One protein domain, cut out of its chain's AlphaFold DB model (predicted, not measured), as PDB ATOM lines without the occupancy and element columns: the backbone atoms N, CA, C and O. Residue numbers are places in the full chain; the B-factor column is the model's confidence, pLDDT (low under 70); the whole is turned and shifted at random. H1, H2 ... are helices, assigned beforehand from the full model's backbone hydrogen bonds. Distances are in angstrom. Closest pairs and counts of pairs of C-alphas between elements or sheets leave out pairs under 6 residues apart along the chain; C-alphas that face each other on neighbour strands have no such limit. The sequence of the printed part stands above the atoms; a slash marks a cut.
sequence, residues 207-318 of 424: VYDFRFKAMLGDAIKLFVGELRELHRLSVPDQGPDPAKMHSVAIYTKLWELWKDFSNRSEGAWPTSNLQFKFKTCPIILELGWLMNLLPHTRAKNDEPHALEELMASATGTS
ATOM      1  N   VAL A 207      36.380   6.596  88.245       68.25
ATOM      2  CA  VAL A 207      36.525   7.413  89.459       68.25
ATOM      3  C   VAL A 207      37.214   8.726  89.113       68.25
ATOM      4  O   VAL A 207      36.783   9.781  89.576       68.25
ATOM      5  N   TYR A 208      38.245   8.660  88.274       76.00
ATOM      6  CA  TYR A 208      38.934   9.834  87.759       76.00
ATOM      7  C   TYR A 208      38.014  10.662  86.852       76.00
ATOM      8  O   TYR A 208      37.942  11.871  87.035       76.00
ATOM      9  N   ASP A 209      37.231  10.033  85.970       70.62
ATOM     10  CA  ASP A 209      36.229  10.716  85.130       70.62
ATOM     11  C   ASP A 209      35.143  11.409  85.972       70.62
ATOM     12  O   ASP A 209      34.794  12.569  85.748       70.62
ATOM     13  N   PHE A 210      34.640  10.741  87.015       69.31
ATOM     14  CA  PHE A 210      33.689  11.363  87.936       69.31
ATOM     15  C   PHE A 210      34.302  12.566  88.664       69.31
ATOM     16  O   PHE A 210      33.666  13.613  88.789       69.31
ATOM     17  N   ARG A 211      35.543  12.427  89.144       74.44
ATOM     18  CA  ARG A 211      36.265  13.507  89.820       74.44
ATOM     19  C   ARG A 211      36.507  14.683  88.878       74.44
ATOM     20  O   ARG A 211      36.278  15.818  89.284       74.44
ATOM     21  N   PHE A 212      36.889  14.402  87.636       80.31
ATOM     22  CA  PHE A 212      37.041  15.387  86.574       80.31
ATOM     23  C   PHE A 212      35.747  16.190  86.417       80.31
ATOM     24  O   PHE A 212      35.750  17.395  86.657       80.31
ATOM     25  N   LYS A 213      34.613  15.513  86.179       74.19
ATOM     26  CA  LYS A 213      33.283  16.141  86.047       74.19
ATOM     27  C   LYS A 213      32.879  16.972  87.263       74.19
ATOM     28  O   LYS A 213      32.349  18.070  87.102       74.19
ATOM     29  N   ALA A 214      33.143  16.470  88.468       71.88
ATOM     30  CA  ALA A 214      32.830  17.172  89.709       71.88
ATOM     31  C   ALA A 214      33.645  18.466  89.877       71.88
ATOM     32  O   ALA A 214      33.127  19.438  90.419       71.88
ATOM     33  N   MET A 215      34.892  18.497  89.401       75.38
ATOM     34  CA  MET A 215      35.753  19.680  89.492       75.38
ATOM     35  C   MET A 215      35.476  20.725  88.413       75.38
ATOM     36  O   MET A 215      35.826  21.886  88.614       75.38
ATOM     37  N   LEU A 216      34.818  20.355  87.308       76.69
ATOM     38  CA  LEU A 216      34.506  21.299  86.232       76.69
ATOM     39  C   LEU A 216      33.719  22.515  86.746       76.69
ATOM     40  O   LEU A 216      34.060  23.649  86.434       76.69
ATOM     41  N   GLY A 217      32.704  22.297  87.587       72.50
ATOM     42  CA  GLY A 217      31.908  23.401  88.128       72.50
ATOM     43  C   GLY A 217      32.738  24.380  88.964       72.50
ATOM     44  O   GLY A 217      32.538  25.590  88.883       72.50
ATOM     45  N   ASP A 218      33.703  23.879  89.733       74.88
ATOM     46  CA  ASP A 218      34.570  24.725  90.554       74.88
ATOM     47  C   ASP A 218      35.638  25.442  89.716       74.88
ATOM     48  O   ASP A 218      35.931  26.607  89.980       74.88
ATOM     49  N   ALA A 219      36.157  24.806  88.663       81.69
ATOM     50  CA  ALA A 219      37.062  25.449  87.713       81.69
ATOM     51  C   ALA A 219      36.372  26.583  86.935       81.69
ATOM     52  O   ALA A 219      36.922  27.678  86.844       81.69
ATOM     53  N   ILE A 220      35.141  26.370  86.454       79.00
ATOM     54  CA  ILE A 220      34.336  27.408  85.784       79.00
ATOM     55  C   ILE A 220      34.180  28.638  86.673       79.00
ATOM     56  O   ILE A 220      34.390  29.758  86.213       79.00
ATOM     57  N   LYS A 221      33.854  28.442  87.957       75.25
ATOM     58  CA  LYS A 221      33.708  29.552  88.908       75.25
ATOM     59  C   LYS A 221      34.992  30.373  89.033       75.25
ATOM     60  O   LYS A 221      34.899  31.591  89.139       75.25
ATOM     61  N   LEU A 222      36.166  29.735  88.998       80.88
ATOM     62  CA  LEU A 222      37.452  30.441  89.037       80.88
ATOM     63  C   LEU A 222      37.640  31.325  87.798       80.88
ATOM     64  O   LEU A 222      37.913  32.512  87.938       80.88
ATOM     65  N   PHE A 223      37.437  30.775  86.598       83.19
ATOM     66  CA  PHE A 223      37.591  31.532  85.351       83.19
ATOM     67  C   PHE A 223      36.586  32.682  85.231       83.19
ATOM     68  O   PHE A 223      36.964  33.808  84.915       83.19
ATOM     69  N   VAL A 224      35.310  32.421  85.531       78.00
ATOM     70  CA  VAL A 224      34.253  33.444  85.502       78.00
ATOM     71  C   VAL A 224      34.510  34.536  86.539       78.00
ATOM     72  O   VAL A 224      34.294  35.711  86.248       78.00
ATOM     73  N   GLY A 225      34.971  34.166  87.736       71.31
ATOM     74  CA  GLY A 225      35.305  35.116  88.794       71.31
ATOM     75  C   GLY A 225      36.328  36.158  88.347       71.31
ATOM     76  O   GLY A 225      36.118  37.350  88.553       71.31
ATOM     77  N   GLU A 226      37.382  35.714  87.667       77.62
ATOM     78  CA  GLU A 226      38.451  36.586  87.165       77.62
ATOM     79  C   GLU A 226      37.981  37.473  86.010       77.62
ATOM     80  O   GLU A 226      38.206  38.682  86.025       77.62
ATOM     81  N   LEU A 227      37.245  36.911  85.042       75.25
ATOM     82  CA  LEU A 227      36.656  37.701  83.954       75.25
ATOM     83  C   LEU A 227      35.740  38.810  84.498       75.25
ATOM     84  O   LEU A 227      35.759  39.941  84.018       75.25
ATOM     85  N   ARG A 228      34.969  38.535  85.553       68.88
ATOM     86  CA  ARG A 228      34.081  39.529  86.175       68.88
ATOM     87  C   ARG A 228      34.807  40.643  86.901       68.88
ATOM     88  O   ARG A 228      34.379  41.791  86.791       68.88
ATOM     89  N   GLU A 229      35.864  40.319  87.644       66.88
ATOM     90  CA  GLU A 229      36.686  41.331  88.314       66.88
ATOM     91  C   GLU A 229      37.217  42.346  87.293       66.88
ATOM     92  O   GLU A 229      37.161  43.557  87.521       66.88
ATOM     93  N   LEU A 230      37.617  41.855  86.121       65.69
ATOM     94  CA  LEU A 230      38.112  42.673  85.017       65.69
ATOM     95  C   LEU A 230      37.012  43.522  84.369       65.69
ATOM     96  O   LEU A 230      37.244  44.691  84.068       65.69
ATOM     97  N   HIS A 231      35.803  42.977  84.209       63.78
ATOM     98  CA  HIS A 231      34.663  43.707  83.645       63.78
ATOM     99  C   HIS A 231      33.934  44.626  84.648       63.78
ATOM    100  O   HIS A 231      33.006  45.329  84.250       63.78
ATOM    101  N   ARG A 232      34.333  44.657  85.932       59.72
ATOM    102  CA  ARG A 232      33.709  45.465  87.008       59.72
ATOM    103  C   ARG A 232      32.182  45.315  87.100       59.72
ATOM    104  O   ARG A 232      31.478  46.244  87.500       59.72
ATOM    105  N   LEU A 233      31.658  44.150  86.727       50.47
ATOM    106  CA  LEU A 233      30.220  43.908  86.701       50.47
ATOM    107  C   LEU A 233      29.698  43.748  88.132       50.47
ATOM    108  O   LEU A 233      30.154  42.886  88.880       50.47
ATOM    109  N   SER A 234      28.750  44.607  88.496       46.09
ATOM    110  CA  SER A 234      27.956  44.537  89.728       46.09
ATOM    111  C   SER A 234      26.555  44.003  89.357       46.09
ATOM    112  O   SER A 234      26.135  44.244  88.229       46.09
ATOM    113  N   VAL A 235      25.797  43.401  90.292       48.72
ATOM    114  CA  VAL A 235      24.352  43.002  90.185       48.72
ATOM    115  C   VAL A 235      24.073  41.569  89.612       48.72
ATOM    116  O   VAL A 235      24.903  41.054  88.869       48.72
ATOM    117  N   PRO A 236      22.906  40.916  89.882       45.59
ATOM    118  CA  PRO A 236      22.425  40.285  91.122       45.59
ATOM    119  C   PRO A 236      22.352  38.728  91.050       45.59
ATOM    120  O   PRO A 236      22.878  38.079  90.157       45.59
ATOM    121  N   ASP A 237      21.701  38.141  92.056       45.34
ATOM    122  CA  ASP A 237      21.893  36.818  92.658       45.34
ATOM    123  C   ASP A 237      21.115  35.647  92.019       45.34
ATOM    124  O   ASP A 237      20.127  35.168  92.574       45.34
ATOM    125  N   GLN A 238      21.570  35.133  90.876       44.22
ATOM    126  CA  GLN A 238      21.237  33.762  90.469       44.22
ATOM    127  C   GLN A 238      22.511  33.070  90.013       44.22
ATOM    128  O   GLN A 238      23.175  33.556  89.113       44.22
ATOM    129  N   GLY A 239      22.900  31.993  90.700       39.94
ATOM    130  CA  GLY A 239      24.006  31.133  90.279       39.94
ATOM    131  C   GLY A 239      23.656  30.371  88.998       39.94
ATOM    132  O   GLY A 239      22.470  30.141  88.747       39.94
ATOM    133  N   PRO A 240      24.645  29.903  88.214       44.38
ATOM    134  CA  PRO A 240      24.353  29.129  87.026       44.38
ATOM    135  C   PRO A 240      23.713  27.842  87.492       44.38
ATOM    136  O   PRO A 240      24.170  27.242  88.470       44.38
ATOM    137  N   ASP A 241      22.685  27.415  86.772       47.47
ATOM    138  CA  ASP A 241      22.076  26.114  86.981       47.47
ATOM    139  C   ASP A 241      23.190  25.044  87.039       47.47
ATOM    140  O   ASP A 241      23.907  24.849  86.044       47.47
ATOM    141  N   PRO A 242      23.379  24.355  88.184       47.03
ATOM    142  CA  PRO A 242      24.396  23.320  88.341       47.03
ATOM    143  C   PRO A 242      24.293  22.234  87.263       47.03
ATOM    144  O   PRO A 242      25.300  21.626  86.905       47.03
ATOM    145  N   ALA A 243      23.097  22.022  86.697       45.28
ATOM    146  CA  ALA A 243      22.879  21.083  85.604       45.28
ATOM    147  C   ALA A 243      23.527  21.529  84.280       45.28
ATOM    148  O   ALA A 243      23.905  20.683  83.469       45.28
ATOM    149  N   LYS A 244      23.709  22.840  84.058       49.84
ATOM    150  CA  LYS A 244      24.330  23.398  82.844       49.84
ATOM    151  C   LYS A 244      25.858  23.472  82.944       49.84
ATOM    152  O   LYS A 244      26.527  23.335  81.920       49.84
ATOM    153  N   MET A 245      26.406  23.597  84.161       52.25
ATOM    154  CA  MET A 245      27.848  23.735  84.458       52.25
ATOM    155  C   MET A 245      28.734  22.567  83.993       52.25
ATOM    156  O   MET A 245      29.953  22.703  83.941       52.25
ATOM    157  N   HIS A 246      28.160  21.413  83.657       52.50
ATOM    158  CA  HIS A 246      28.923  20.231  83.246       52.50
ATOM    159  C   HIS A 246      29.084  20.087  81.723       52.50
ATOM    160  O   HIS A 246      29.626  19.081  81.264       52.50
ATOM    161  N   SER A 247      28.622  21.058  80.926       57.72
ATOM    162  CA  SER A 247      28.710  20.986  79.463       57.72
ATOM    163  C   SER A 247      30.031  21.544  78.913       57.72
ATOM    164  O   SER A 247      30.472  22.634  79.280       57.72
ATOM    165  N   VAL A 248      30.642  20.816  77.970       62.34
ATOM    166  CA  VAL A 248      31.852  21.236  77.230       62.34
ATOM    167  C   VAL A 248      31.652  22.587  76.528       62.34
ATOM    168  O   VAL A 248      32.571  23.399  76.479       62.34
ATOM    169  N   ALA A 249      30.428  22.874  76.077       67.31
ATOM    170  CA  ALA A 249      30.066  24.123  75.410       67.31
ATOM    171  C   ALA A 249      30.327  25.381  76.261       67.31
ATOM    172  O   ALA A 249      30.644  26.435  75.711       67.31
ATOM    173  N   ILE A 250      30.226  25.289  77.594       71.75
ATOM    174  CA  ILE A 250      30.533  26.422  78.479       71.75
ATOM    175  C   ILE A 250      32.021  26.768  78.425       71.75
ATOM    176  O   ILE A 250      32.364  27.946  78.405       71.75
ATOM    177  N   TYR A 251      32.902  25.772  78.346       73.94
ATOM    178  CA  TYR A 251      34.340  26.016  78.267       73.94
ATOM    179  C   TYR A 251      34.762  26.632  76.948       73.94
ATOM    180  O   TYR A 251      35.618  27.506  76.956       73.94
ATOM    181  N   THR A 252      34.135  26.242  75.839       79.06
ATOM    182  CA  THR A 252      34.349  26.910  74.552       79.06
ATOM    183  C   THR A 252      33.964  28.383  74.644       79.06
ATOM    184  O   THR A 252      34.772  29.242  74.316       79.06
ATOM    185  N   LYS A 253      32.779  28.699  75.185       78.25
ATOM    186  CA  LYS A 253      32.360  30.098  75.372       78.25
ATOM    187  C   LYS A 253      33.301  30.875  76.299       78.25
ATOM    188  O   LYS A 253      33.641  32.014  76.004       78.25
ATOM    189  N   LEU A 254      33.720  30.271  77.413       79.19
ATOM    190  CA  LEU A 254      34.672  30.887  78.342       79.19
ATOM    191  C   LEU A 254      36.029  31.131  77.697       79.19
ATOM    192  O   LEU A 254      36.636  32.163  77.955       79.19
ATOM    193  N   TRP A 255      36.497  30.193  76.880       85.94
ATOM    194  CA  TRP A 255      37.752  30.328  76.168       85.94
ATOM    195  C   TRP A 255      37.711  31.469  75.154       85.94
ATOM    196  O   TRP A 255      38.612  32.302  75.171       85.94
ATOM    197  N   GLU A 256      36.653  31.575  74.347       83.19
ATOM    198  CA  GLU A 256      36.508  32.693  73.406       83.19
ATOM    199  C   GLU A 256      36.498  34.042  74.136       83.19
ATOM    200  O   GLU A 256      37.227  34.953  73.761       83.19
ATOM    201  N   LEU A 257      35.773  34.147  75.257       80.19
ATOM    202  CA  LEU A 257      35.772  35.358  76.086       80.19
ATOM    203  C   LEU A 257      37.153  35.670  76.676       80.19
ATOM    204  O   LEU A 257      37.589  36.821  76.685       80.19
ATOM    205  N   TRP A 258      37.847  34.645  77.169       85.31
ATOM    206  CA  TRP A 258      39.198  34.766  77.708       85.31
ATOM    207  C   TRP A 258      40.178  35.257  76.640       85.31
ATOM    208  O   TRP A 258      40.972  36.165  76.882       85.31
ATOM    209  N   LYS A 259      40.099  34.684  75.439       84.38
ATOM    210  CA  LYS A 259      40.925  35.032  74.285       84.38
ATOM    211  C   LYS A 259      40.630  36.442  73.785       84.38
ATOM    212  O   LYS A 259      41.563  37.216  73.586       84.38
ATOM    213  N   ASP A 260      39.359  36.804  73.640       80.88
ATOM    214  CA  ASP A 260      38.935  38.149  73.249       80.88
ATOM    215  C   ASP A 260      39.471  39.201  74.214       80.88
ATOM    216  O   ASP A 260      39.999  40.229  73.787       80.88
ATOM    217  N   PHE A 261      39.388  38.931  75.517       76.19
ATOM    218  CA  PHE A 261      39.924  39.833  76.525       76.19
ATOM    219  C   PHE A 261      41.451  39.925  76.453       76.19
ATOM    220  O   PHE A 261      41.995  41.026  76.425       76.19
ATOM    221  N   SER A 262      42.136  38.784  76.348       77.69
ATOM    222  CA  SER A 262      43.595  38.721  76.206       77.69
ATOM    223  C   SER A 262      44.104  39.486  74.982       77.69
ATOM    224  O   SER A 262      45.173  40.087  75.044       77.69
ATOM    225  N   ASN A 263      43.346  39.485  73.883       79.31
ATOM    226  CA  ASN A 263      43.691  40.204  72.658       79.31
ATOM    227  C   ASN A 263      43.429  41.715  72.759       79.31
ATOM    228  O   ASN A 263      44.115  42.499  72.110       79.31
ATOM    229  N   ARG A 264      42.414  42.127  73.531       73.75
ATOM    230  CA  ARG A 264      42.026  43.539  73.707       73.75
ATOM    231  C   ARG A 264      42.800  44.249  74.807       73.75
ATOM    232  O   ARG A 264      42.877  45.474  74.794       73.75
ATOM    233  N   SER A 265      43.330  43.517  75.782       63.69
ATOM    234  CA  SER A 265      44.161  44.112  76.819       63.69
ATOM    235  C   SER A 265      45.448  44.647  76.191       63.69
ATOM    236  O   SER A 265      46.246  43.870  75.676       63.69
ATOM    237  N   GLU A 266      45.684  45.960  76.273       58.75
ATOM    238  CA  GLU A 266      46.913  46.643  75.819       58.75
ATOM    239  C   GLU A 266      48.164  46.278  76.668       58.75
ATOM    240  O   GLU A 266      49.088  47.070  76.840       58.75
ATOM    241  N   GLY A 267      48.206  45.071  77.241       58.94
ATOM    242  CA  GLY A 267      49.265  44.552  78.100       58.94
ATOM    243  C   GLY A 267      49.215  43.024  78.225       58.94
ATOM    244  O   GLY A 267      48.268  42.382  77.778       58.94
ATOM    245  N   ALA A 268      50.246  42.437  78.845       66.38
ATOM    246  CA  ALA A 268      50.403  40.991  79.041       66.38
ATOM    247  C   ALA A 268      49.402  40.434  80.075       66.38
ATOM    248  O   ALA A 268      49.757  40.152  81.222       66.38
ATOM    249  N   TRP A 269      48.135  40.326  79.683       69.06
ATOM    250  CA  TRP A 269      47.120  39.594  80.426       69.06
ATOM    251  C   TRP A 269      47.033  38.145  79.911       69.06
ATOM    252  O   TRP A 269      47.082  37.944  78.699       69.06
ATOM    253  N   PRO A 270      46.899  37.133  80.789       79.12
ATOM    254  CA  PRO A 270      46.852  37.226  82.249       79.12
ATOM    255  C   PRO A 270      48.189  37.671  82.857       79.12
ATOM    256  O   PRO A 270      49.259  37.241  82.432       79.12
ATOM    257  N   THR A 271      48.123  38.529  83.884       82.44
ATOM    258  CA  THR A 271      49.325  39.035  84.574       82.44
ATOM    259  C   THR A 271      50.104  37.893  85.228       82.44
ATOM    260  O   THR A 271      49.520  36.884  85.620       82.44
ATOM    261  N   SER A 272      51.413  38.055  85.451       81.81
ATOM    262  CA  SER A 272      52.226  37.013  86.102       81.81
ATOM    263  C   SER A 272      51.703  36.613  87.488       81.81
ATOM    264  O   SER A 272      51.799  35.448  87.870       81.81
ATOM    265  N   ASN A 273      51.107  37.552  88.231       81.38
ATOM    266  CA  ASN A 273      50.465  37.258  89.513       81.38
ATOM    267  C   ASN A 273      49.222  36.372  89.330       81.38
ATOM    268  O   ASN A 273      49.045  35.393  90.049       81.38
ATOM    269  N   LEU A 274      48.381  36.681  88.340       81.56
ATOM    270  CA  LEU A 274      47.208  35.874  88.020       81.56
ATOM    271  C   LEU A 274      47.605  34.471  87.540       81.56
ATOM    272  O   LEU A 274      47.089  33.474  88.045       81.56
ATOM    273  N   GLN A 275      48.596  34.388  86.652       87.19
ATOM    274  CA  GLN A 275      49.153  33.113  86.202       87.19
ATOM    275  C   GLN A 275      49.680  32.283  87.369       87.19
ATOM    276  O   GLN A 275      49.397  31.089  87.462       87.19
ATOM    277  N   PHE A 276      50.401  32.907  88.304       83.75
ATOM    278  CA  PHE A 276      50.881  32.236  89.506       83.75
ATOM    279  C   PHE A 276      49.730  31.696  90.369       83.75
ATOM    280  O   PHE A 276      49.803  30.548  90.822       83.75
ATOM    281  N   LYS A 277      48.648  32.466  90.552       82.44
ATOM    282  CA  LYS A 277      47.451  32.024  91.289       82.44
ATOM    283  C   LYS A 277      46.820  30.789  90.647       82.44
ATOM    284  O   LYS A 277      46.638  29.776  91.322       82.44
ATOM    285  N   PHE A 278      46.563  30.814  89.339       86.56
ATOM    286  CA  PHE A 278      46.022  29.651  88.626       86.56
ATOM    287  C   PHE A 278      46.971  28.448  88.690       86.56
ATOM    288  O   PHE A 278      46.550  27.339  89.012       86.56
ATOM    289  N   LYS A 279      48.272  28.666  88.475       85.94
ATOM    290  CA  LYS A 279      49.312  27.621  88.470       85.94
ATOM    291  C   LYS A 279      49.552  26.968  89.835       85.94
ATOM    292  O   LYS A 279      50.185  25.913  89.910       85.94
ATOM    293  N   THR A 280      49.106  27.587  90.924       81.62
ATOM    294  CA  THR A 280      49.244  27.053  92.290       81.62
ATOM    295  C   THR A 280      47.923  26.570  92.885       81.62
ATOM    296  O   THR A 280      47.949  25.818  93.871       81.62
ATOM    297  N   CYS A 281      46.794  26.918  92.259       82.50
ATOM    298  CA  CYS A 281      45.455  26.523  92.669       82.50
ATOM    299  C   CYS A 281      45.294  24.989  92.654       82.50
ATOM    300  O   CYS A 281      45.485  24.365  91.608       82.50
ATOM    301  N   PRO A 282      44.916  24.352  93.782       80.69
ATOM    302  CA  PRO A 282      44.735  22.902  93.850       80.69
ATOM    303  C   PRO A 282      43.722  22.357  92.841       80.69
ATOM    304  O   PRO A 282      43.971  21.308  92.264       80.69
ATOM    305  N   ILE A 283      42.622  23.079  92.595       83.75
ATOM    306  CA  ILE A 283      41.584  22.664  91.637       83.75
ATOM    307  C   ILE A 283      42.157  22.620  90.217       83.75
ATOM    308  O   ILE A 283      41.960  21.639  89.511       83.75
ATOM    309  N   ILE A 284      42.906  23.650  89.817       88.50
ATOM    310  CA  ILE A 284      43.512  23.749  88.482       88.50
ATOM    311  C   ILE A 284      44.629  22.715  88.303       88.50
ATOM    312  O   ILE A 284      44.735  22.094  87.250       88.50
ATOM    313  N   LEU A 285      45.434  22.488  89.344       88.44
ATOM    314  CA  LEU A 285      46.473  21.459  89.336       88.44
ATOM    315  C   LEU A 285      45.886  20.045  89.232       88.44
ATOM    316  O   LEU A 285      46.343  19.267  88.398       88.44
ATOM    317  N   GLU A 286      44.870  19.718  90.038       85.50
ATOM    318  CA  GLU A 286      44.199  18.412  89.995       85.50
ATOM    319  C   GLU A 286      43.484  18.207  88.656       85.50
ATOM    320  O   GLU A 286      43.556  17.128  88.075       85.50
ATOM    321  N   LEU A 287      42.833  19.250  88.128       87.31
ATOM    322  CA  LEU A 287      42.183  19.207  86.821       87.31
ATOM    323  C   LEU A 287      43.199  18.984  85.693       87.31
ATOM    324  O   LEU A 287      42.983  18.118  84.849       87.31
ATOM    325  N   GLY A 288      44.333  19.694  85.718       89.38
ATOM    326  CA  GLY A 288      45.443  19.494  84.782       89.38
ATOM    327  C   GLY A 288      46.021  18.081  84.837       89.38
ATOM    328  O   GLY A 288      46.246  17.469  83.794       89.38
ATOM    329  N   TRP A 289      46.190  17.530  86.040       89.81
ATOM    330  CA  TRP A 289      46.592  16.137  86.231       89.81
ATOM    331  C   TRP A 289      45.558  15.150  85.667       89.81
ATOM    332  O   TRP A 289      45.933  14.248  84.922       89.81
ATOM    333  N   LEU A 290      44.261  15.334  85.934       85.94
ATOM    334  CA  LEU A 290      43.212  14.448  85.409       85.94
ATOM    335  C   LEU A 290      43.094  14.500  83.884       85.94
ATOM    336  O   LEU A 290      42.933  13.455  83.261       85.94
ATOM    337  N   MET A 291      43.225  15.682  83.278       86.19
ATOM    338  CA  MET A 291      43.267  15.826  81.816       86.19
ATOM    339  C   MET A 291      44.509  15.180  81.198       86.19
ATOM    340  O   MET A 291      44.500  14.783  80.032       86.19
ATOM    341  N   ASN A 292      45.598  15.070  81.967       86.00
ATOM    342  CA  ASN A 292      46.783  14.329  81.555       86.00
ATOM    343  C   ASN A 292      46.604  12.812  81.703       86.00
ATOM    344  O   ASN A 292      47.037  12.057  80.837       86.00
ATOM    345  N   LEU A 293      45.922  12.385  82.766       82.00
ATOM    346  CA  LEU A 293      45.671  10.985  83.095       82.00
ATOM    347  C   LEU A 293      44.590  10.329  82.228       82.00
ATOM    348  O   LEU A 293      44.639   9.118  82.039       82.00
ATOM    349  N   LEU A 294      43.604  11.091  81.745       78.75
ATOM    350  CA  LEU A 294      42.450  10.592  80.994       78.75
ATOM    351  C   LEU A 294      42.550  11.002  79.517       78.75
ATOM    352  O   LEU A 294      42.013  12.044  79.137       78.75
ATOM    353  N   PRO A 295      43.177  10.200  78.634       67.88
ATOM    354  CA  PRO A 295      43.438  10.610  77.255       67.88
ATOM    355  C   PRO A 295      42.154  10.880  76.467       67.88
ATOM    356  O   PRO A 295      42.142  11.718  75.580       67.88
ATOM    357  N   HIS A 296      41.051  10.213  76.820       64.19
ATOM    358  CA  HIS A 296      39.743  10.412  76.195       64.19
ATOM    359  C   HIS A 296      39.061  11.739  76.577       64.19
ATOM    360  O   HIS A 296      38.045  12.085  75.980       64.19
ATOM    361  N   THR A 297      39.577  12.450  77.587       55.09
ATOM    362  CA  THR A 297      39.156  13.823  77.925       55.09
ATOM    363  C   THR A 297      39.890  14.873  77.094       55.09
ATOM    364  O   THR A 297      39.504  16.040  77.097       55.09
ATOM    365  N   ARG A 298      40.920  14.454  76.350       54.44
ATOM    366  CA  ARG A 298      41.538  15.237  75.280       54.44
ATOM    367  C   ARG A 298      40.708  15.044  74.018       54.44
ATOM    368  O   ARG A 298      40.067  14.001  73.853       54.44
ATOM    369  N   ALA A 299      40.663  16.052  73.154       50.66
ATOM    370  CA  ALA A 299      39.859  15.955  71.948       50.66
ATOM    371  C   ALA A 299      40.270  14.720  71.132       50.66
ATOM    372  O   ALA A 299      41.452  14.419  70.958       50.66
ATOM    373  N   LYS A 300      39.275  14.000  70.619       48.66
ATOM    374  CA  LYS A 300      39.499  13.088  69.502       48.66
ATOM    375  C   LYS A 300      39.639  13.984  68.272       48.66
ATOM    376  O   LYS A 300      38.696  14.726  68.013       48.66
ATOM    377  N   ASN A 301      40.765  13.888  67.556       44.69
ATOM    378  CA  ASN A 301      41.091  14.571  66.286       44.69
ATOM    379  C   ASN A 301      42.030  15.796  66.372       44.69
ATOM    380  O   ASN A 301      41.756  16.798  65.726       44.69
ATOM    381  N   ASP A 302      43.145  15.708  67.109       43.78
ATOM    382  CA  ASP A 302      44.299  16.639  67.035       43.78
ATOM    383  C   ASP A 302      44.050  18.147  67.294       43.78
ATOM    384  O   ASP A 302      44.999  18.929  67.279       43.78
ATOM    385  N   GLU A 303      42.826  18.573  67.613       41.88
ATOM    386  CA  GLU A 303      42.528  19.942  68.054       41.88
ATOM    387  C   GLU A 303      42.567  20.049  69.588       41.88
ATOM    388  O   GLU A 303      41.955  19.231  70.274       41.88
ATOM    389  N   PRO A 304      43.251  21.041  70.184       53.94
ATOM    390  CA  PRO A 304      43.220  21.234  71.629       53.94
ATOM    391  C   PRO A 304      41.783  21.464  72.121       53.94
ATOM    392  O   PRO A 304      41.036  22.284  71.588       53.94
ATOM    393  N   HIS A 305      41.371  20.754  73.174       73.06
ATOM    394  CA  HIS A 305      40.073  21.000  73.805       73.06
ATOM    395  C   HIS A 305      40.079  22.429  74.385       73.06
ATOM    396  O   HIS A 305      41.035  22.789  75.062       73.06
ATOM    397  N   ALA A 306      39.028  23.240  74.205       78.56
ATOM    398  CA  ALA A 306      39.004  24.645  74.664       78.56
ATOM    399  C   ALA A 306      39.395  24.835  76.149       78.56
ATOM    400  O   ALA A 306      40.006  25.826  76.534       78.56
ATOM    401  N   LEU A 307      39.084  23.844  76.991       82.81
ATOM    402  CA  LEU A 307      39.534  23.786  78.387       82.81
ATOM    403  C   LEU A 307      41.066  23.688  78.532       82.81
ATOM    404  O   LEU A 307      41.630  24.309  79.424       82.81
ATOM    405  N   GLU A 308      41.740  22.909  77.691       86.25
ATOM    406  CA  GLU A 308      43.199  22.793  77.694       86.25
ATOM    407  C   GLU A 308      43.858  24.122  77.322       86.25
ATOM    408  O   GLU A 308      44.744  24.571  78.049       86.25
ATOM    409  N   GLU A 309      43.382  24.785  76.265       86.69
ATOM    410  CA  GLU A 309      43.893  26.105  75.862       86.69
ATOM    411  C   GLU A 309      43.650  27.154  76.948       86.69
ATOM    412  O   GLU A 309      44.564  27.894  77.319       86.69
ATOM    413  N   LEU A 310      42.449  27.153  77.533       88.56
ATOM    414  CA  LEU A 310      42.097  28.023  78.647       88.56
ATOM    415  C   LEU A 310      43.015  27.794  79.856       88.56
ATOM    416  O   LEU A 310      43.532  28.756  80.421       88.56
ATOM    417  N   MET A 311      43.271  26.539  80.242       89.94
ATOM    418  CA  MET A 311      44.188  26.237  81.346       89.94
ATOM    419  C   MET A 311      45.630  26.627  81.019       89.94
ATOM    420  O   MET A 311      46.310  27.194  81.876       89.94
ATOM    421  N   ALA A 312      46.101  26.358  79.801       89.50
ATOM    422  CA  ALA A 312      47.453  26.704  79.382       89.50
ATOM    423  C   ALA A 312      47.669  28.224  79.381       89.50
ATOM    424  O   ALA A 312      48.647  28.705  79.957       89.50
ATOM    425  N   SER A 313      46.720  28.976  78.819       89.50
ATOM    426  CA  SER A 313      46.729  30.440  78.799       89.50
ATOM    427  C   SER A 313      46.666  31.023  80.211       89.50
ATOM    428  O   SER A 313      47.514  31.831  80.596       89.50
ATOM    429  N   ALA A 314      45.726  30.552  81.035       89.31
ATOM    430  CA  ALA A 314      45.534  31.075  82.382       89.31
ATOM    431  C   ALA A 314      46.697  30.789  83.331       89.31
ATOM    432  O   ALA A 314      46.944  31.569  84.243       89.31
ATOM    433  N   THR A 315      47.414  29.681  83.141       90.50
ATOM    434  CA  THR A 315      48.503  29.264  84.038       90.50
ATOM    435  C   THR A 315      49.900  29.584  83.500       90.50
ATOM    436  O   THR A 315      50.873  29.522  84.260       90.50
ATOM    437  N   GLY A 316      50.028  29.868  82.200       89.75
ATOM    438  CA  GLY A 316      51.316  29.978  81.515       89.75
ATOM    439  C   GLY A 316      52.135  28.681  81.569       89.75
ATOM    440  O   GLY A 316      53.360  28.721  81.695       89.75
ATOM    441  N   THR A 317      51.486  27.512  81.595       91.38
ATOM    442  CA  THR A 317      52.158  26.204  81.615       91.38
ATOM    443  C   THR A 317      51.330  25.139  80.904       91.38
ATOM    444  O   THR A 317      50.107  25.195  80.889       91.38
ATOM    445  N   SER A 318      51.998  24.129  80.349       90.38
ATOM    446  CA  SER A 318      51.330  22.967  79.755       90.38
ATOM    447  C   SER A 318      50.605  22.113  80.803       90.38
ATOM    448  O   SER A 318      50.948  22.147  81.994       90.38
TER     449      SER A 318
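Overview. This is residues 207 to 318 of the 424 residues of an uncharacterized protein of Fusarium coffeatum (UniProt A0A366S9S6). The long helix H1 spans one side of a compact group of four shorter helices: H2 lies to one side, the turned pair H3 and H4 to the other, and H5 slants between them, packed on H2 and H3. Residues 232 to 238, in the long link after H1, stick out. The printed part has 112 residues with five named helices, H1 to H5 in order, and no named strand; the class is all helix, mostly crossed. It is compact, with a radius of gyration of the C-alphas of 14.1 A and spans of 38 by 32 by 26 A.

Arrangement. H1, residues 207 to 231, has a kink of 30 degrees near residue 215. With residues 220 to 227 alone it touches H2, residues 248 to 264, the same way at a shallow tilt of 32 degrees, only just short of steep; the closest C-alphas, of Leu 227 and Trp 258, are 7.4 A apart. With residues 208 to 219 alone H1 touches H4, residues 282 to 293, closest at the C-alphas of Phe 212 and Leu 290, 6.3 A. H5, residues 306 to 315, touches H2 at the C-alphas of Thr 252 and Ala 306, 5.2 A. H5 also touches H3, residues 272 to 280, at the C-alphas of Gln 275 and Thr 315, 4.5 A. H2 and H4 are apart. Every O i to N i+4 pair is within hydrogen-bond range in H2, H3, H4 and H5, and 19 of 21 in H1.

Along the chain. H1 begins at C-alpha 207 (36.525, 7.413, 89.459) and is 36.8 A long; H2 is 24.8 A, H3 12.1 A, H4 16.1 A and H5 14.1 A. H5 ends at C-alpha 315 (48.503, 29.264, 84.038).

Size, cuts and confidence. The printed part has no cut. The links H1 to H2 and H4 to H5 are long. Mean pLDDT of the printed part is 72.4, under 70 at residues 228 to 249 and 295 to 304, among others.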